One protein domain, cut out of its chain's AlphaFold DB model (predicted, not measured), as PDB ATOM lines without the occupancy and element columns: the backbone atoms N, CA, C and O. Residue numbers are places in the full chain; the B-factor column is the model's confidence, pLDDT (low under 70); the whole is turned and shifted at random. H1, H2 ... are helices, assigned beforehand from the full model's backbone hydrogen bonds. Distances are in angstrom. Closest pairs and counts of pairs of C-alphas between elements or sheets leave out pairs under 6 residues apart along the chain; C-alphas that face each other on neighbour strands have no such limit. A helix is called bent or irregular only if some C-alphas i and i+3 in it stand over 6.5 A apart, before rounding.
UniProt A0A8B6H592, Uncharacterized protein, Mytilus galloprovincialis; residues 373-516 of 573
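What this domain is: This is residues 373 to 516 of the 573 residues of an uncharacterized protein of Mytilus galloprovincialis (UniProt A0A8B6H592). Two long helices, H1 and H6a, lie side by side and run opposite ways, with H3 crossing H1, while the short helix H2 lies off to the side of the end where H1 stops, and the short helix H5 lies beyond that end. H6 bends like an L, and residues 488 to 516 stick out as a free arm. The 144 printed residues hold six named helices, H1 to H6 in chain order, and no named strand: all helix. The whole is extended, with a radius of gyration of the C-alphas of 22.6 A and spans of 69 by 41 by 22 A.

Where its parts are: Find C-alpha 373 at (221.435, 307.895, 164.824); from there H1 runs 30.6 A to residue 394, with a kink of 25 degrees near residue 380. Next come H2, residues 399 to 402, H3, residues 411 to 422, 19.0 A long, H4, residues 429 to 432, and H5, residues 446 to 451. H6, residues 463 to 514, was assigned as one helix by its hydrogen bonds but is bent: C-alphas 497 and 500 are 7.4 A apart. Its arms are H6a, residues 463 to 497, 50.3 A, and H6b, residues 500 to 514, 20.9 A, ending at C-alpha 514 (206.039, 331.838, 178.739).

How they stand to each other: Look at Tyr 390 and Val 465, the closest C-alphas of H1 and H6a at 5.7 A; these helices touch at a shallow tilt of 7 degrees, opposite ways. With residues 383 to 391 alone, H1 touches H3, about perpendicular at 76 degrees; the closest C-alphas, of Gly 387 and Ile 415, are 4.9 A apart. H4 is close to H6a but not clearly touching, C-alphas 432 and 466 being closest at 6.9 A. H2 and H5 are likewise close but not clearly touching, at 7.8 A between C-alphas 400 and 450. H6b stands about perpendicular to H6a, at 79 degrees. Each O i to N i+4 pair is within hydrogen-bond range in H5 and H6b, against 15 of 18 in H1, 5 of 8 in H3 and 29 of 31 in H6a; H2 and H4 are too short for one.

The domain as a whole: The C-alphas of Val 445 and Arg 515 are farthest apart, 70.5 A. The printed part has no cut; the links H4 to H5 and H5 to H6 are long. Look for pLDDT under 70 at residues 398 to 411 and 436 to 440.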
ATOM      1  N   ILE A 373     221.936 307.856 166.207       87.88
ATOM      2  CA  ILE A 373     221.435 307.895 164.824       87.88
ATOM      3  C   ILE A 373     222.570 307.670 163.809       87.88
ATOM      4  O   ILE A 373     222.351 307.013 162.793       87.88
ATOM      5  N   LYS A 374     223.791 308.158 164.074       87.00
ATOM      6  CA  LYS A 374     224.951 307.915 163.191       87.00
ATOM      7  C   LYS A 374     225.353 306.445 163.188       87.00
ATOM      8  O   LYS A 374     225.702 305.914 162.138       87.00
ATOM      9  N   PHE A 375     225.280 305.794 164.345       84.44
ATOM     10  CA  PHE A 375     225.569 304.372 164.483       84.44
ATOM     11  C   PHE A 375     224.492 303.490 163.835       84.44
ATOM     12  O   PHE A 375     224.815 302.516 163.157       84.44
ATOM     13  N   VAL A 376     223.216 303.862 163.973       88.62
ATOM     14  CA  VAL A 376     222.078 303.139 163.380       88.62
ATOM     15  C   VAL A 376     222.231 302.986 161.863       88.62
ATOM     16  O   VAL A 376     221.864 301.949 161.323       88.62
ATOM     17  N   TRP A 377     222.846 303.949 161.169       89.06
ATOM     18  CA  TRP A 377     223.146 303.807 159.739       89.06
ATOM     19  C   TRP A 377     224.067 302.626 159.422       89.06
ATOM     20  O   TRP A 377     223.829 301.923 158.444       89.06
ATOM     21  N   ILE A 378     225.084 302.382 160.252       87.06
ATOM     22  CA  ILE A 378     225.973 301.221 160.106       87.06
ATOM     23  C   ILE A 378     225.179 299.940 160.371       87.06
ATOM     24  O   ILE A 378     225.268 298.981 159.608       87.06
ATOM     25  N   PHE A 379     224.350 299.944 161.417       87.44
ATOM     26  CA  PHE A 379     223.519 298.799 161.776       87.44
ATOM     27  C   PHE A 379     222.525 298.404 160.672       87.44
ATOM     28  O   PHE A 379     222.390 297.222 160.365       87.44
ATOM     29  N   ILE A 380     221.889 299.381 160.015       90.00
ATOM     30  CA  ILE A 380     220.967 299.137 158.895       90.00
ATOM     31  C   ILE A 380     221.659 298.379 157.751       90.00
ATOM     32  O   ILE A 380     221.032 297.512 157.147       90.00
ATOM     33  N   VAL A 381     222.940 298.648 157.468       90.12
ATOM     34  CA  VAL A 381     223.691 297.931 156.417       90.12
ATOM     35  C   VAL A 381     223.837 296.445 156.762       90.12
ATOM     36  O   VAL A 381     223.561 295.592 155.919       90.12
ATOM     37  N   PHE A 382     224.206 296.125 158.006       88.56
ATOM     38  CA  PHE A 382     224.313 294.737 158.469       88.56
ATOM     39  C   PHE A 382     222.953 294.027 158.514       88.56
ATOM     40  O   PHE A 382     222.853 292.872 158.094       88.56
ATOM     41  N   MET A 383     221.900 294.716 158.969       92.12
ATOM     42  CA  MET A 383     220.536 294.177 158.957       92.12
ATOM     43  C   MET A 383     220.032 293.888 157.545       92.12
ATOM     44  O   MET A 383     219.457 292.836 157.309       92.12
ATOM     45  N   MET A 384     220.259 294.792 156.590       91.75
ATOM     46  CA  MET A 384     219.855 294.566 155.199       91.75
ATOM     47  C   MET A 384     220.603 293.384 154.580       91.75
ATOM     48  O   MET A 384     219.992 292.568 153.899       91.75
ATOM     49  N   CYS A 385     221.909 293.266 154.834       91.81
ATOM     50  CA  CYS A 385     222.713 292.156 154.324       91.81
ATOM     51  C   CYS A 385     222.192 290.797 154.816       91.81
ATOM     52  O   CYS A 385     222.008 289.882 154.016       91.81
ATOM     53  N   THR A 386     221.909 290.684 156.114       92.06
ATOM     54  CA  THR A 386     221.390 289.448 156.720       92.06
ATOM     55  C   THR A 386     219.942 289.170 156.341       92.06
ATOM     56  O   THR A 386     219.629 288.043 155.975       92.06
ATOM     57  N   GLY A 387     219.080 290.189 156.324       92.25
ATOM     58  CA  GLY A 387     217.688 290.044 155.902       92.25
ATOM     59  C   GLY A 387     217.558 289.558 154.459       92.25
ATOM     60  O   GLY A 387     216.760 288.666 154.183       92.25
ATOM     61  N   VAL A 388     218.361 290.096 153.530       90.94
ATOM     62  CA  VAL A 388     218.365 289.631 152.131       90.94
ATOM     63  C   VAL A 388     218.863 288.188 152.037       90.94
ATOM     64  O   VAL A 388     218.294 287.413 151.275       90.94
ATOM     65  N   LEU A 389     219.878 287.808 152.820       92.31
ATOM     66  CA  LEU A 389     220.380 286.432 152.854       92.31
ATOM     67  C   LEU A 389     219.320 285.454 153.374       92.31
ATOM     68  O   LEU A 389     219.141 284.394 152.780       92.31
ATOM     69  N   TYR A 390     218.600 285.809 154.442       91.25
ATOM     70  CA  TYR A 390     217.498 284.993 154.954       91.25
ATOM     71  C   TYR A 390     216.422 284.800 153.892       91.25
ATOM     72  O   TYR A 390     216.112 283.666 153.548       91.25
ATOM     73  N   HIS A 391     215.913 285.889 153.310       87.56
ATOM     74  CA  HIS A 391     214.847 285.803 152.307       87.56
ATOM     75  C   HIS A 391     215.264 285.036 151.051       87.56
ATOM     76  O   HIS A 391     214.471 284.254 150.536       87.56
ATOM     77  N   ALA A 392     216.501 285.212 150.578       88.38
ATOM     78  CA  ALA A 392     216.992 284.524 149.384       88.38
ATOM     79  C   ALA A 392     217.055 282.995 149.547       88.38
ATOM     80  O   ALA A 392     216.802 282.281 148.580       88.38
ATOM     81  N   ASN A 393     217.380 282.510 150.749       89.31
ATOM     82  CA  ASN A 393     217.531 281.080 151.025       89.31
ATOM     83  C   ASN A 393     216.248 280.437 151.577       89.31
ATOM     84  O   ASN A 393     215.965 279.291 151.260       89.31
ATOM     85  N   MET A 394     215.453 281.167 152.368       86.50
ATOM     86  CA  MET A 394     214.181 280.670 152.917       86.50
ATOM     87  C   MET A 394     213.069 280.594 151.861       86.50
ATOM     88  O   MET A 394     212.195 279.736 151.964       86.50
ATOM     89  N   TYR A 395     213.101 281.477 150.853       83.38
ATOM     90  CA  TYR A 395     212.093 281.563 149.788       83.38
ATOM     91  C   TYR A 395     212.744 281.532 148.383       83.38
ATOM     92  O   TYR A 395     212.739 282.535 147.655       83.38
ATOM     93  N   PRO A 396     213.330 280.399 147.954       80.31
ATOM     94  CA  PRO A 396     214.162 280.358 146.749       80.31
ATOM     95  C   PRO A 396     213.340 280.454 145.454       80.31
ATOM     96  O   PRO A 396     212.595 279.540 145.138       80.31
ATOM     97  N   SER A 397     213.515 281.502 144.642       71.62
ATOM     98  CA  SER A 397     212.696 281.808 143.436       71.62
ATOM     99  C   SER A 397     211.340 282.474 143.717       71.62
ATOM    100  O   SER A 397     210.452 282.460 142.872       71.62
ATOM    101  N   HIS A 398     211.177 283.108 144.878       68.44
ATOM    102  CA  HIS A 398     210.012 283.934 145.210       68.44
ATOM    103  C   HIS A 398     210.120 285.333 144.554       68.44
ATOM    104  O   HIS A 398     210.583 286.304 145.160       68.44
ATOM    105  N   TYR A 399     209.780 285.440 143.264       63.50
ATOM    106  CA  TYR A 399     209.936 286.674 142.466       63.50
ATOM    107  C   TYR A 399     208.827 287.716 142.690       63.50
ATOM    108  O   TYR A 399     208.956 288.880 142.296       63.50
ATOM    109  N   ASP A 400     207.737 287.324 143.338       60.84
ATOM    110  CA  ASP A 400     206.561 288.143 143.621       60.84
ATOM    111  C   ASP A 400     206.745 289.090 144.820       60.84
ATOM    112  O   ASP A 400     205.894 289.951 145.047       60.84
ATOM    113  N   MET A 401     207.900 289.060 145.498       60.91
ATOM    114  CA  MET A 401     208.253 290.040 146.540       60.91
ATOM    115  C   MET A 401     208.145 291.497 146.034       60.91
ATOM    116  O   MET A 401     207.923 292.435 146.807       60.91
ATOM    117  N   TRP A 402     208.278 291.691 144.715       61.81
ATOM    118  CA  TRP A 402     208.096 292.969 144.022       61.81
ATOM    119  C   TRP A 402     206.842 293.027 143.126       61.81
ATOM    120  O   TRP A 402     206.585 294.070 142.514       61.81
ATOM    121  N   SER A 403     206.032 291.965 143.073       58.88
ATOM    122  CA  SER A 403     204.798 291.893 142.279       58.88
ATOM    123  C   SER A 403     203.679 292.741 142.884       58.88
ATOM    124  O   SER A 403     203.569 292.915 144.096       58.88
ATOM    125  N   GLN A 404     202.830 293.306 142.024       55.78
ATOM    126  CA  GLN A 404     201.708 294.172 142.399       55.78
ATOM    127  C   GLN A 404     200.605 293.438 143.188       55.78
ATOM    128  O   GLN A 404     199.830 294.093 143.872       55.78
ATOM    129  N   LYS A 405     200.541 292.102 143.110       54.75
ATOM    130  CA  LYS A 405     199.425 291.298 143.639       54.75
ATOM    131  C   LYS A 405     199.434 291.102 145.164       54.75
ATOM    132  O   LYS A 405     198.371 290.901 145.736       54.75
ATOM    133  N   SER A 406     200.587 291.214 145.825       53.00
ATOM    134  CA  SER A 406     200.691 291.176 147.292       53.00
ATOM    135  C   SER A 406     200.625 292.603 147.853       53.00
ATOM    136  O   SER A 406     201.651 293.242 148.105       53.00
ATOM    137  N   GLU A 407     199.413 293.142 148.023       49.12
ATOM    138  CA  GLU A 407     199.174 294.479 148.608       49.12
ATOM    139  C   GLU A 407     199.367 294.544 150.135       49.12
ATOM    140  O   GLU A 407     199.154 295.586 150.764       49.12
ATOM    141  N   THR A 408     199.810 293.457 150.758       52.41
ATOM    142  CA  THR A 408     199.911 293.371 152.211       52.41
ATOM    143  C   THR A 408     201.362 293.604 152.649       52.41
ATOM    144  O   THR A 408     202.250 292.796 152.392       52.41
ATOM    145  N   TYR A 409     201.575 294.728 153.343       53.06
ATOM    146  CA  TYR A 409     202.805 295.184 154.016       53.06
ATOM    147  C   TYR A 409     203.828 295.982 153.181       53.06
ATOM    148  O   TYR A 409     203.986 295.835 151.972       53.06
ATOM    149  N   TRP A 410     204.556 296.876 153.867       60.66
ATOM    150  CA  TRP A 410     205.729 297.560 153.320       60.66
ATOM    151  C   TRP A 410     206.748 296.490 152.899       60.66
ATOM    152  O   TRP A 410     207.360 295.870 153.755       60.66
ATOM    153  N   ARG A 411     206.937 296.263 151.596       69.31
ATOM    154  CA  ARG A 411     207.715 295.136 151.023       69.31
ATOM    155  C   ARG A 411     209.113 294.940 151.622       69.31
ATOM    156  O   ARG A 411     209.548 293.826 151.869       69.31
ATOM    157  N   ILE A 412     209.800 296.039 151.916       77.19
ATOM    158  CA  ILE A 412     211.132 296.039 152.538       77.19
ATOM    159  C   ILE A 412     211.067 295.626 154.023       77.19
ATOM    160  O   ILE A 412     212.030 295.099 154.572       77.19
ATOM    161  N   TRP A 413     209.931 295.839 154.688       81.50
ATOM    162  CA  TRP A 413     209.739 295.501 156.097       81.50
ATOM    163  C   TRP A 413     209.734 293.991 156.340       81.50
ATOM    164  O   TRP A 413     210.295 293.583 157.348       81.50
ATOM    165  N   LYS A 414     209.222 293.169 155.404       78.44
ATOM    166  CA  LYS A 414     209.342 291.697 155.486       78.44
ATOM    167  C   LYS A 414     210.816 291.254 155.554       78.44
ATOM    168  O   LYS A 414     211.137 290.329 156.289       78.44
ATOM    169  N   ILE A 415     211.720 291.946 154.848       85.88
ATOM    170  CA  ILE A 415     213.168 291.663 154.868       85.88
ATOM    171  C   ILE A 415     213.820 292.083 156.186       85.88
ATOM    172  O   ILE A 415     214.663 291.370 156.724       85.88
ATOM    173  N   ILE A 416     213.466 293.264 156.691       89.56
ATOM    174  CA  ILE A 416     214.134 293.859 157.854       89.56
ATOM    175  C   ILE A 416     213.596 293.296 159.176       89.56
ATOM    176  O   ILE A 416     214.333 293.283 160.158       89.56
ATOM    177  N   SER A 417     212.338 292.851 159.230       88.25
ATOM    178  CA  SER A 417     211.663 292.470 160.477       88.25
ATOM    179  C   SER A 417     212.390 291.356 161.231       88.25
ATOM    180  O   SER A 417     212.683 291.533 162.410       88.25
ATOM    181  N   LEU A 418     212.729 290.255 160.555       89.44
ATOM    182  CA  LEU A 418     213.430 289.102 161.136       89.44
ATOM    183  C   LEU A 418     214.761 289.494 161.812       89.44
ATOM    184  O   LEU A 418     214.862 289.358 163.034       89.44
ATOM    185  N   PRO A 419     215.766 290.045 161.096       92.00
ATOM    186  CA  PRO A 419     217.030 290.436 161.723       92.00
ATOM    187  C   PRO A 419     216.855 291.564 162.755       92.00
ATOM    188  O   PRO A 419     217.590 291.621 163.738       92.00
ATOM    189  N   TYR A 420     215.861 292.446 162.591       91.75
ATOM    190  CA  TYR A 420     215.576 293.503 163.564       91.75
ATOM    191  C   TYR A 420     215.125 292.957 164.918       91.75
ATOM    192  O   TYR A 420     215.629 293.393 165.952       91.75
ATOM    193  N   TRP A 421     214.180 292.021 164.936       91.75
ATOM    194  CA  TRP A 421     213.682 291.446 166.186       91.75
ATOM    195  C   TRP A 421     214.714 290.541 166.866       91.75
ATOM    196  O   TRP A 421     214.802 290.540 168.096       91.75
ATOM    197  N   GLN A 422     215.571 289.881 166.083       90.12
ATOM    198  CA  GLN A 422     216.715 289.119 166.590       90.12
ATOM    199  C   GLN A 422     217.655 289.970 167.456       90.12
ATOM    200  O   GLN A 422     218.166 289.476 168.460       90.12
ATOM    201  N   LEU A 423     217.811 291.271 167.168       89.31
ATOM    202  CA  LEU A 423     218.569 292.192 168.029       89.31
ATOM    203  C   LEU A 423     218.055 292.216 169.480       89.31
ATOM    204  O   LEU A 423     218.836 292.408 170.408       89.31
ATOM    205  N   TYR A 424     216.748 292.041 169.676       87.94
ATOM    206  CA  TYR A 424     216.111 292.071 170.994       87.94
ATOM    207  C   TYR A 424     216.000 290.686 171.645       87.94
ATOM    208  O   TYR A 424     215.460 290.582 172.744       87.94
ATOM    209  N   GLY A 425     216.533 289.640 171.005       87.62
ATOM    210  CA  GLY A 425     216.551 288.272 171.528       87.62
ATOM    211  C   GLY A 425     215.450 287.352 170.994       87.62
ATOM    212  O   GLY A 425     215.446 286.174 171.343       87.62
ATOM    213  N   GLU A 426     214.560 287.838 170.126       90.12
ATOM    214  CA  GLU A 426     213.543 287.010 169.463       90.12
ATOM    215  C   GLU A 426     214.157 286.299 168.249       90.12
ATOM    216  O   GLU A 426     214.387 286.902 167.201       90.12
ATOM    217  N   LEU A 427     214.486 285.014 168.402       87.69
ATOM    218  CA  LEU A 427     215.258 284.257 167.407       87.69
ATOM    219  C   LEU A 427     214.423 283.722 166.232       87.69
ATOM    220  O   LEU A 427     214.994 283.494 165.167       87.69
ATOM    221  N   PHE A 428     213.114 283.515 166.424       87.12
ATOM    222  CA  PHE A 428     212.196 282.884 165.457       87.12
ATOM    223  C   PHE A 428     212.722 281.563 164.867       87.12
ATOM    224  O   PHE A 428     212.649 281.333 163.663       87.12
ATOM    225  N   LEU A 429     213.264 280.673 165.710       86.69
ATOM    226  CA  LEU A 429     213.847 279.402 165.253       86.69
ATOM    227  C   LEU A 429     212.851 278.536 164.473       86.69
ATOM    228  O   LEU A 429     213.238 277.961 163.463       86.69
ATOM    229  N   ASP A 430     211.586 278.491 164.891       85.50
ATOM    230  CA  ASP A 430     210.555 277.691 164.217       85.50
ATOM    231  C   ASP A 430     210.256 278.203 162.799       85.50
ATOM    232  O   ASP A 430     209.985 277.416 161.890       85.50
ATOM    233  N   GLU A 431     210.347 279.523 162.603       84.56
ATOM    234  CA  GLU A 431     210.195 280.174 161.300       84.56
ATOM    235  C   GLU A 431     211.435 279.928 160.437       84.56
ATOM    236  O   GLU A 431     211.303 279.504 159.298       84.56
ATOM    237  N   LEU A 432     212.645 280.082 160.989       86.31
ATOM    238  CA  LEU A 432     213.902 279.798 160.278       86.31
ATOM    239  C   LEU A 432     214.054 278.320 159.891       86.31
ATOM    240  O   LEU A 432     214.744 278.008 158.922       86.31
ATOM    241  N   GLN A 433     213.455 277.412 160.663       84.81
ATOM    242  CA  GLN A 433     213.527 275.973 160.425       84.81
ATOM    243  C   GLN A 433     212.385 275.433 159.550       84.81
ATOM    244  O   GLN A 433     212.408 274.251 159.212       84.81
ATOM    245  N   GLY A 434     211.401 276.263 159.185       77.31
ATOM    246  CA  GLY A 434     210.244 275.835 158.390       77.31
ATOM    247  C   GLY A 434     209.346 274.820 159.108       77.31
ATOM    248  O   GLY A 434     208.705 273.994 158.460       77.31
ATOM    249  N   VAL A 435     209.322 274.839 160.446       73.19
ATOM    250  CA  VAL A 435     208.542 273.887 161.264       73.19
ATOM    251  C   VAL A 435     207.073 274.320 161.368       73.19
ATOM    252  O   VAL A 435     206.188 273.470 161.438       73.19
ATOM    253  N   ASN A 436     206.796 275.626 161.287       62.91
ATOM    254  CA  ASN A 436     205.448 276.204 161.362       62.91
ATOM    255  C   ASN A 436     204.783 276.363 159.978       62.91
ATOM    256  O   ASN A 436     204.286 277.434 159.636       62.91
ATOM    257  N   ASN A 437     204.778 275.300 159.172       63.34
ATOM    258  CA  ASN A 437     204.037 275.270 157.908       63.34
ATOM    259  C   ASN A 437     202.608 274.766 158.169       63.34
ATOM    260  O   ASN A 437     202.313 273.583 158.002       63.34
ATOM    261  N   ASP A 438     201.715 275.652 158.609       61.22
ATOM    262  CA  ASP A 438     200.289 275.329 158.685       61.22
ATOM    263  C   ASP A 438     199.757 275.062 157.262       61.22
ATOM    264  O   ASP A 438     199.745 275.949 156.406       61.22
ATOM    265  N   ASN A 439     199.295 273.832 157.004       59.72
ATOM    266  CA  ASN A 439     198.940 273.310 155.668       59.72
ATOM    267  C   ASN A 439     197.864 274.105 154.889       59.72
ATOM    268  O   ASN A 439     197.591 273.780 153.735       59.72
ATOM    269  N   ASN A 440     197.235 275.115 155.496       63.06
ATOM    270  CA  ASN A 440     196.144 275.887 154.897       63.06
ATOM    271  C   ASN A 440     196.532 277.329 154.517       63.06
ATOM    272  O   ASN A 440     195.708 278.020 153.921       63.06
ATOM    273  N   THR A 441     197.731 277.802 154.875       71.94
ATOM    274  CA  THR A 441     198.158 279.202 154.652       71.94
ATOM    275  C   THR A 441     199.379 279.338 153.755       71.94
ATOM    276  O   THR A 441     199.663 280.442 153.292       71.94
ATOM    277  N   CYS A 442     200.096 278.242 153.491       77.62
ATOM    278  CA  CYS A 442     201.235 278.253 152.588       77.62
ATOM    279  C   CYS A 442     201.287 277.021 151.677       77.62
ATOM    280  O   CYS A 442     200.749 275.964 152.005       77.62
ATOM    281  N   THR A 443     201.943 277.154 150.522       80.56
ATOM    282  CA  THR A 443     202.165 276.056 149.564       80.56
ATOM    283  C   THR A 443     203.590 276.078 149.010       80.56
ATOM    284  O   THR A 443     204.208 277.135 148.882       80.56
ATOM    285  N   PHE A 444     204.129 274.907 148.667       80.56
ATOM    286  CA  PHE A 444     205.397 274.784 147.935       80.56
ATOM    287  C   PHE A 444     205.199 274.842 146.410       80.56
ATOM    288  O   PHE A 444     206.168 274.970 145.664       80.56
ATOM    289  N   VAL A 445     203.954 274.735 145.928       81.88
ATOM    290  CA  VAL A 445     203.626 274.674 144.497       81.88
ATOM    291  C   VAL A 445     203.574 276.080 143.900       81.88
ATOM    292  O   VAL A 445     202.736 276.887 144.289       81.88
ATOM    293  N   GLU A 446     204.430 276.348 142.909       76.81
ATOM    294  CA  GLU A 446     204.552 277.656 142.235       76.81
ATOM    295  C   GLU A 446     203.230 278.207 141.693       76.81
ATOM    296  O   GLU A 446     202.870 279.354 141.951       76.81
ATOM    297  N   ALA A 447     202.456 277.359 141.019       77.50
ATOM    298  CA  ALA A 447     201.188 277.756 140.419       77.50
ATOM    299  C   ALA A 447     200.140 278.232 141.447       77.50
ATOM    300  O   ALA A 447     199.302 279.075 141.121       77.50
ATOM    301  N   ASP A 448     200.180 277.715 142.680       77.50
ATOM    302  CA  ASP A 448     199.155 277.979 143.692       77.50
ATOM    303  C   ASP A 448     199.353 279.346 144.361       77.50
ATOM    304  O   ASP A 448     198.376 280.085 144.526       77.50
ATOM    305  N   TRP A 449     200.600 279.711 144.691       73.62
ATOM    306  CA  TRP A 449     200.922 281.029 145.257       73.62
ATOM    307  C   TRP A 449     201.011 282.133 144.189       73.62
ATOM    308  O   TRP A 449     200.768 283.300 144.486       73.62
ATOM    309  N   GLU A 450     201.262 281.805 142.915       73.44
ATOM    310  CA  GLU A 450     201.180 282.795 141.827       73.44
ATOM    311  C   GLU A 450     199.723 283.162 141.465       73.44
ATOM    312  O   GLU A 450     199.418 284.308 141.083       73.44
ATOM    313  N   SER A 451     198.810 282.191 141.573       75.31
ATOM    314  CA  SER A 451     197.392 282.371 141.251       75.31
ATOM    315  C   SER A 451     196.604 283.039 142.380       75.31
ATOM    316  O   SER A 451     195.691 283.817 142.086       75.31
ATOM    317  N   ASN A 452     196.935 282.764 143.648       71.69
ATOM    318  CA  ASN A 452     196.177 283.237 144.809       71.69
ATOM    319  C   ASN A 452     197.036 284.144 145.709       71.69
ATOM    320  O   ASN A 452     197.978 283.653 146.320       71.69
ATOM    321  N   PRO A 453     196.691 285.435 145.877       70.25
ATOM    322  CA  PRO A 453     197.462 286.357 146.719       70.25
ATOM    323  C   PRO A 453     197.354 286.069 148.228       70.25
ATOM    324  O   PRO A 453     198.124 286.624 149.005       70.25
ATOM    325  N   ASP A 454     196.398 285.232 148.640       70.50
ATOM    326  CA  ASP A 454     196.163 284.862 150.042       70.50
ATOM    327  C   ASP A 454     196.986 283.640 150.492       70.50
ATOM    328  O   ASP A 454     196.988 283.309 151.678       70.50
ATOM    329  N   ILE A 455     197.663 282.954 149.560       74.31
ATOM    330  CA  ILE A 455     198.496 281.780 149.842       74.31
ATOM    331  C   ILE A 455     199.955 282.187 149.648       74.31
ATOM    332  O   ILE A 455     200.385 282.449 148.527       74.31
ATOM    333  N   GLU A 456     200.719 282.242 150.739       76.00
ATOM    334  CA  GLU A 456     202.149 282.557 150.677       76.00
ATOM    335  C   GLU A 456     202.969 281.286 150.384       76.00
ATOM    336  O   GLU A 456     202.513 280.153 150.560       76.00
ATOM    337  N   ARG A 457     204.210 281.437 149.922       78.19
ATOM    338  CA  ARG A 457     205.103 280.284 149.791       78.19
ATOM    339  C   ARG A 457     205.553 279.797 151.169       78.19
ATOM    340  O   ARG A 457     205.927 280.607 152.011       78.19
ATOM    341  N   CYS A 458     205.574 278.482 151.387       82.38
ATOM    342  CA  CYS A 458     206.120 277.921 152.625       82.38
ATOM    343  C   CYS A 458     207.638 278.142 152.735       82.38
ATOM    344  O   CYS A 458     208.355 278.143 151.732       82.38
ATOM    345  N   VAL A 459     208.124 278.278 153.968       83.88
ATOM    346  CA  VAL A 459     209.555 278.409 154.253       83.88
ATOM    347  C   VAL A 459     210.263 277.073 154.046       83.88
ATOM    348  O   VAL A 459     209.809 276.031 154.530       83.88
ATOM    349  N   GLU A 460     211.414 277.116 153.377       84.31
ATOM    350  CA  GLU A 460     212.323 275.978 153.242       84.31
ATOM    351  C   GLU A 460     213.455 276.044 154.278       84.31
ATOM    352  O   GLU A 460     214.024 277.102 154.554       84.31
ATOM    353  N   TYR A 461     213.792 274.891 154.861       87.38
ATOM    354  CA  TYR A 461     214.919 274.768 155.782       87.38
ATOM    355  C   TYR A 461     216.251 274.869 155.026       87.38
ATOM    356  O   TYR A 461     216.544 274.038 154.165       87.38
ATOM    357  N   ASP A 462     217.100 275.815 155.431       89.56
ATOM    358  CA  ASP A 462     218.492 275.906 154.987       89.56
ATOM    359  C   ASP A 462     219.438 276.077 156.190       89.56
ATOM    360  O   ASP A 462     219.286 276.962 157.038       89.56
ATOM    361  N   TRP A 463     220.469 275.232 156.258       91.12
ATOM    362  CA  TRP A 463     221.494 275.283 157.301       91.12
ATOM    363  C   TRP A 463     222.332 276.571 157.244       91.12
ATOM    364  O   TRP A 463     222.831 277.017 158.283       91.12
ATOM    365  N   VAL A 464     222.475 277.191 156.066       92.31
ATOM    366  CA  VAL A 464     223.187 278.466 155.890       92.31
ATOM    367  C   VAL A 464     222.467 279.579 156.645       92.31
ATOM    368  O   VAL A 464     223.117 280.391 157.301       92.31
ATOM    369  N   VAL A 465     221.133 279.597 156.606       92.69
ATOM    370  CA  VAL A 465     220.315 280.586 157.321       92.69
ATOM    371  C   VAL A 465     220.541 280.469 158.826       92.69
ATOM    372  O   VAL A 465     220.818 281.473 159.483       92.69
ATOM    373  N   LEU A 466     220.527 279.246 159.362       91.81
ATOM    374  CA  LEU A 466     220.768 278.998 160.785       91.81
ATOM    375  C   LEU A 466     222.197 279.381 161.210       91.81
ATOM    376  O   LEU A 466     222.393 279.997 162.261       91.81
ATOM    377  N   LEU A 467     223.198 279.068 160.381       92.88
ATOM    378  CA  LEU A 467     224.592 279.449 160.626       92.88
ATOM    379  C   LEU A 467     224.767 280.974 160.631       92.88
ATOM    380  O   LEU A 467     225.408 281.522 161.533       92.88
ATOM    381  N   ILE A 468     224.200 281.667 159.640       94.00
ATOM    382  CA  ILE A 468     224.267 283.129 159.549       94.00
ATOM    383  C   ILE A 468     223.501 283.777 160.699       94.00
ATOM    384  O   ILE A 468     223.995 284.760 161.240       94.00
ATOM    385  N   ALA A 469     222.377 283.211 161.141       92.31
ATOM    386  CA  ALA A 469     221.658 283.699 162.314       92.31
ATOM    387  C   ALA A 469     222.491 283.600 163.595       92.31
ATOM    388  O   ALA A 469     222.571 284.568 164.355       92.31
ATOM    389  N   ALA A 470     223.195 282.485 163.803       91.69
ATOM    390  CA  ALA A 470     224.110 282.342 164.934       91.69
ATOM    391  C   ALA A 470     225.266 283.363 164.877       91.69
ATOM    392  O   ALA A 470     225.568 284.017 165.879       91.69
ATOM    393  N   LEU A 471     225.883 283.547 163.704       92.31
ATOM    394  CA  LEU A 471     226.949 284.538 163.506       92.31
ATOM    395  C   LEU A 471     226.445 285.978 163.661       92.31
ATOM    396  O   LEU A 471     227.137 286.805 164.259       92.31
ATOM    397  N   TYR A 472     225.247 286.275 163.159       92.69
ATOM    398  CA  TYR A 472     224.596 287.573 163.293       92.69
ATOM    399  C   TYR A 472     224.352 287.896 164.762       92.69
ATOM    400  O   TYR A 472     224.804 288.942 165.214       92.69
ATOM    401  N   MET A 473     223.740 286.980 165.519       90.31
ATOM    402  CA  MET A 473     223.490 287.146 166.954       90.31
ATOM    403  C   MET A 473     224.777 287.326 167.754       90.31
ATOM    404  O   MET A 473     224.819 288.125 168.689       90.31
ATOM    405  N   LEU A 474     225.845 286.612 167.391       90.06
ATOM    406  CA  LEU A 474     227.155 286.793 168.009       90.06
ATOM    407  C   LEU A 474     227.687 288.202 167.726       90.06
ATOM    408  O   LEU A 474     228.072 288.916 168.652       90.06
ATOM    409  N   PHE A 475     227.685 288.628 166.464       89.69
ATOM    410  CA  PHE A 475     228.208 289.930 166.060       89.69
ATOM    411  C   PHE A 475     227.381 291.095 166.625       89.69
ATOM    412  O   PHE A 475     227.941 292.058 167.151       89.69
ATOM    413  N   THR A 476     226.052 291.028 166.571       88.56
ATOM    414  CA  THR A 476     225.191 292.086 167.104       88.56
ATOM    415  C   THR A 476     225.302 292.194 168.614       88.56
ATOM    416  O   THR A 476     225.558 293.289 169.114       88.56
ATOM    417  N   ASN A 477     225.194 291.083 169.341       84.62
ATOM    418  CA  ASN A 477     225.157 291.123 170.800       84.62
ATOM    419  C   ASN A 477     226.541 291.333 171.424       84.62
ATOM    420  O   ASN A 477     226.663 292.099 172.379       84.62
ATOM    421  N   LEU A 478     227.600 290.709 170.893       85.75
ATOM    422  CA  LEU A 478     228.944 290.850 171.467       85.75
ATOM    423  C   LEU A 478     229.690 292.083 170.965       85.75
ATOM    424  O   LEU A 478     230.469 292.655 171.729       85.75
ATOM    425  N   LEU A 479     229.491 292.488 169.709       85.44
ATOM    426  CA  LEU A 479     230.219 293.617 169.133       85.44
ATOM    427  C   LEU A 479     229.352 294.871 169.087       85.44
ATOM    428  O   LEU A 479     229.714 295.866 169.711       85.44
ATOM    429  N   LEU A 480     228.224 294.855 168.370       84.81
ATOM    430  CA  LEU A 480     227.480 296.091 168.096       84.81
ATOM    431  C   LEU A 480     226.835 296.675 169.359       84.81
ATOM    432  O   LEU A 480     227.061 297.845 169.649       84.81
ATOM    433  N   VAL A 481     226.091 295.884 170.136       87.06
ATOM    434  CA  VAL A 481     225.430 296.356 171.368       87.06
ATOM    435  C   VAL A 481     226.464 296.837 172.389       87.06
ATOM    436  O   VAL A 481     226.337 297.941 172.914       87.06
ATOM    437  N   ASN A 482     227.540 296.077 172.605       89.00
ATOM    438  CA  ASN A 482     228.607 296.465 173.531       89.00
ATOM    439  C   ASN A 482     229.344 297.734 173.090       89.00
ATOM    440  O   ASN A 482     229.676 298.581 173.923       89.00
ATOM    441  N   LEU A 483     229.560 297.911 171.784       87.62
ATOM    442  CA  LEU A 483     230.170 299.124 171.254       87.62
ATOM    443  C   LEU A 483     229.224 300.330 171.354       87.62
ATOM    444  O   LEU A 483     229.688 301.417 171.693       87.62
ATOM    445  N   ILE A 484     227.909 300.157 171.148       89.06
ATOM    446  CA  ILE A 484     226.914 301.212 171.415       89.06
ATOM    447  C   ILE A 484     226.961 301.621 172.887       89.06
ATOM    448  O   ILE A 484     227.006 302.815 173.177       89.06
ATOM    449  N   ILE A 485     226.969 300.652 173.809       90.81
ATOM    450  CA  ILE A 485     227.030 300.926 175.250       90.81
ATOM    451  C   ILE A 485     228.300 301.722 175.576       90.81
ATOM    452  O   ILE A 485     228.208 302.771 176.210       90.81
ATOM    453  N   ALA A 486     229.462 301.295 175.074       90.94
ATOM    454  CA  ALA A 486     230.727 302.001 175.286       90.94
ATOM    455  C   ALA A 486     230.713 303.435 174.715       90.94
ATOM    456  O   ALA A 486     231.137 304.379 175.385       90.94
ATOM    457  N   LEU A 487     230.184 303.621 173.499       89.06
ATOM    458  CA  LEU A 487     230.031 304.942 172.882       89.06
ATOM    459  C   LEU A 487     229.078 305.837 173.680       89.06
ATOM    460  O   LEU A 487     229.343 307.032 173.825       89.06
ATOM    461  N   PHE A 488     227.992 305.278 174.212       88.88
ATOM    462  CA  PHE A 488     227.077 306.019 175.069       88.88
ATOM    463  C   PHE A 488     227.713 306.422 176.382       88.88
ATOM    464  O   PHE A 488     227.544 307.574 176.763       88.88
ATOM    465  N   THR A 489     228.475 305.552 177.040       91.56
ATOM    466  CA  THR A 489     229.202 305.921 178.260       91.56
ATOM    467  C   THR A 489     230.174 307.072 177.995       91.56
ATOM    468  O   THR A 489     230.138 308.074 178.706       91.56
ATOM    469  N   TYR A 490     230.960 306.997 176.916       90.38
ATOM    470  CA  TYR A 490     231.880 308.074 176.537       90.38
ATOM    471  C   TYR A 490     231.146 309.399 176.262       90.38
ATOM    472  O   TYR A 490     231.515 310.456 176.779       90.38
ATOM    473  N   ARG A 491     230.064 309.356 175.474       89.81
ATOM    474  CA  ARG A 491     229.279 310.556 175.151       89.81
ATOM    475  C   ARG A 491     228.514 311.104 176.349       89.81
ATOM    476  O   ARG A 491     228.379 312.320 176.465       89.81
ATOM    477  N   PHE A 492     228.039 310.238 177.237       89.50
ATOM    478  CA  PHE A 492     227.389 310.620 178.483       89.50
ATOM    479  C   PHE A 492     228.330 311.476 179.332       89.50
ATOM    480  O   PHE A 492     227.945 312.566 179.743       89.50
ATOM    481  N   GLU A 493     229.573 311.034 179.538       89.50
ATOM    482  CA  GLU A 493     230.560 311.762 180.345       89.50
ATOM    483  C   GLU A 493     230.905 313.137 179.752       89.50
ATOM    484  O   GLU A 493     230.910 314.140 180.470       89.50
ATOM    485  N   GLU A 494     231.122 313.210 178.436       88.56
ATOM    486  CA  GLU A 494     231.425 314.464 177.730       88.56
ATOM    487  C   GLU A 494     230.258 315.466 177.796       88.56
ATOM    488  O   GLU A 494     230.448 316.659 178.069       88.56
ATOM    489  N   VAL A 495     229.028 314.995 177.558       87.75
ATOM    490  CA  VAL A 495     227.836 315.853 177.567       87.75
ATOM    491  C   VAL A 495     227.469 316.255 178.991       87.75
ATOM    492  O   VAL A 495     227.080 317.405 179.204       87.75
ATOM    493  N   GLN A 496     227.629 315.371 179.978       87.81
ATOM    494  CA  GLN A 496     227.296 315.653 181.375       87.81
ATOM    495  C   GLN A 496     228.046 316.887 181.894       87.81
ATOM    496  O   GLN A 496     227.421 317.734 182.535       87.81
ATOM    497  N   GLN A 497     229.323 317.061 181.532       85.69
ATOM    498  CA  GLN A 497     230.135 318.229 181.921       85.69
ATOM    499  C   GLN A 497     229.577 319.568 181.396       85.69
ATOM    500  O   GLN A 497     229.757 320.612 182.026       85.69
ATOM    501  N   ASN A 498     228.869 319.551 180.262       86.44
ATOM    502  CA  ASN A 498     228.305 320.743 179.616       86.44
ATOM    503  C   ASN A 498     226.776 320.876 179.774       86.44
ATOM    504  O   ASN A 498     226.211 321.942 179.496       86.44
ATOM    505  N   SER A 499     226.108 319.817 180.234       86.06
ATOM    506  CA  SER A 499     224.648 319.683 180.273       86.06
ATOM    507  C   SER A 499     223.970 320.773 181.107       86.06
ATOM    508  O   SER A 499     222.986 321.363 180.659       86.06
ATOM    509  N   ASP A 500     224.540 321.138 182.257       85.75
ATOM    510  CA  ASP A 500     223.986 322.162 183.149       85.75
ATOM    511  C   ASP A 500     223.956 323.552 182.509       85.75
ATOM    512  O   ASP A 500     223.003 324.319 182.693       85.75
ATOM    513  N   ARG A 501     224.990 323.898 181.734       87.50
ATOM    514  CA  ARG A 501     225.062 325.188 181.029       87.50
ATOM    515  C   ARG A 501     224.019 325.247 179.920       87.50
ATOM    516  O   ARG A 501     223.290 326.236 179.810       87.50
ATOM    517  N   LEU A 502     223.910 324.171 179.140       85.88
ATOM    518  CA  LEU A 502     222.905 324.046 178.084       85.88
ATOM    519  C   LEU A 502     221.491 324.090 178.666       85.88
ATOM    520  O   LEU A 502     220.642 324.828 178.164       85.88
ATOM    521  N   TRP A 503     221.246 323.377 179.764       91.38
ATOM    522  CA  TRP A 503     219.964 323.386 180.454       91.38
ATOM    523  C   TRP A 503     219.571 324.777 180.944       91.38
ATOM    524  O   TRP A 503     218.451 325.215 180.677       91.38
ATOM    525  N   LYS A 504     220.482 325.517 181.585       88.69
ATOM    526  CA  LYS A 504     220.218 326.900 182.020       88.69
ATOM    527  C   LYS A 504     219.848 327.809 180.841       88.69
ATOM    528  O   LYS A 504     218.895 328.584 180.948       88.69
ATOM    529  N   PHE A 505     220.535 327.675 179.702       87.88
ATOM    530  CA  PHE A 505     220.210 328.415 178.478       87.88
ATOM    531  C   PHE A 505     218.815 328.062 177.933       87.88
ATOM    532  O   PHE A 505     218.006 328.953 177.652       87.88
ATOM    533  N   TRP A 506     218.500 326.767 177.833       85.88
ATOM    534  CA  TRP A 506     217.187 326.293 177.387       85.88
ATOM    535  C   TRP A 506     216.069 326.734 178.328       85.88
ATOM    536  O   TRP A 506     215.052 327.265 177.875       85.88
ATOM    537  N   ARG A 507     216.278 326.608 179.640       89.19
ATOM    538  CA  ARG A 507     215.339 327.055 180.672       89.19
ATOM    539  C   ARG A 507     215.052 328.548 180.553       89.19
ATOM    540  O   ARG A 507     213.888 328.942 180.585       89.19
ATOM    541  N   TYR A 508     216.076 329.376 180.358       87.69
ATOM    542  CA  TYR A 508     215.889 330.808 180.115       87.69
ATOM    543  C   TYR A 508     215.054 331.075 178.850       87.69
ATOM    544  O   TYR A 508     214.111 331.874 178.878       87.69
ATOM    545  N   SER A 509     215.341 330.372 177.750       84.44
ATOM    546  CA  SER A 509     214.555 330.496 176.517       84.44
ATOM    547  C   SER A 509     213.077 330.153 176.743       84.44
ATOM    548  O   SER A 509     212.207 330.882 176.271       84.44
ATOM    549  N   ILE A 510     212.779 329.091 177.495       84.88
ATOM    550  CA  ILE A 510     211.398 328.685 177.796       84.88
ATOM    551  C   ILE A 510     210.711 329.730 178.689       84.88
ATOM    552  O   ILE A 510     209.624 330.204 178.366       84.88
ATOM    553  N   ILE A 511     211.354 330.170 179.775       86.31
ATOM    554  CA  ILE A 511     210.774 331.163 180.700       86.31
ATOM    555  C   ILE A 511     210.451 332.479 179.978       86.31
ATOM    556  O   ILE A 511     209.401 333.087 180.206       86.31
ATOM    557  N   THR A 512     211.335 332.933 179.085       84.31
ATOM    558  CA  THR A 512     211.102 334.164 178.312       84.31
ATOM    559  C   THR A 512     209.959 334.034 177.303       84.31
ATOM    560  O   THR A 512     209.267 335.026 177.052       84.31
ATOM    561  N   GLU A 513     209.718 332.837 176.760       81.06
ATOM    562  CA  GLU A 513     208.564 332.531 175.906       81.06
ATOM    563  C   GLU A 513     207.257 332.567 176.716       81.06
ATOM    564  O   GLU A 513     206.325 333.291 176.348       81.06
ATOM    565  N   PHE A 514     207.222 331.900 177.874       82.75
ATOM    566  CA  PHE A 514     206.039 331.838 178.739       82.75
ATOM    567  C   PHE A 514     205.667 333.184 179.375       82.75
ATOM    568  O   PHE A 514     204.483 333.451 179.563       82.75
ATOM    569  N   ARG A 515     206.624 334.100 179.588       81.75
ATOM    570  CA  ARG A 515     206.335 335.470 180.069       81.75
ATOM    571  C   ARG A 515     205.384 336.252 179.145       81.75
ATOM    572  O   ARG A 515     204.745 337.204 179.578       81.75
ATOM    573  N   ARG A 516     205.322 335.911 177.853       72.94
ATOM    574  CA  ARG A 516     204.471 336.597 176.854       72.94
ATOM    575  C   ARG A 516     203.268 335.760 176.413       72.94
ATOM    576  O   ARG A 516     202.526 336.174 175.510       72.94
TER     577      ARG A 516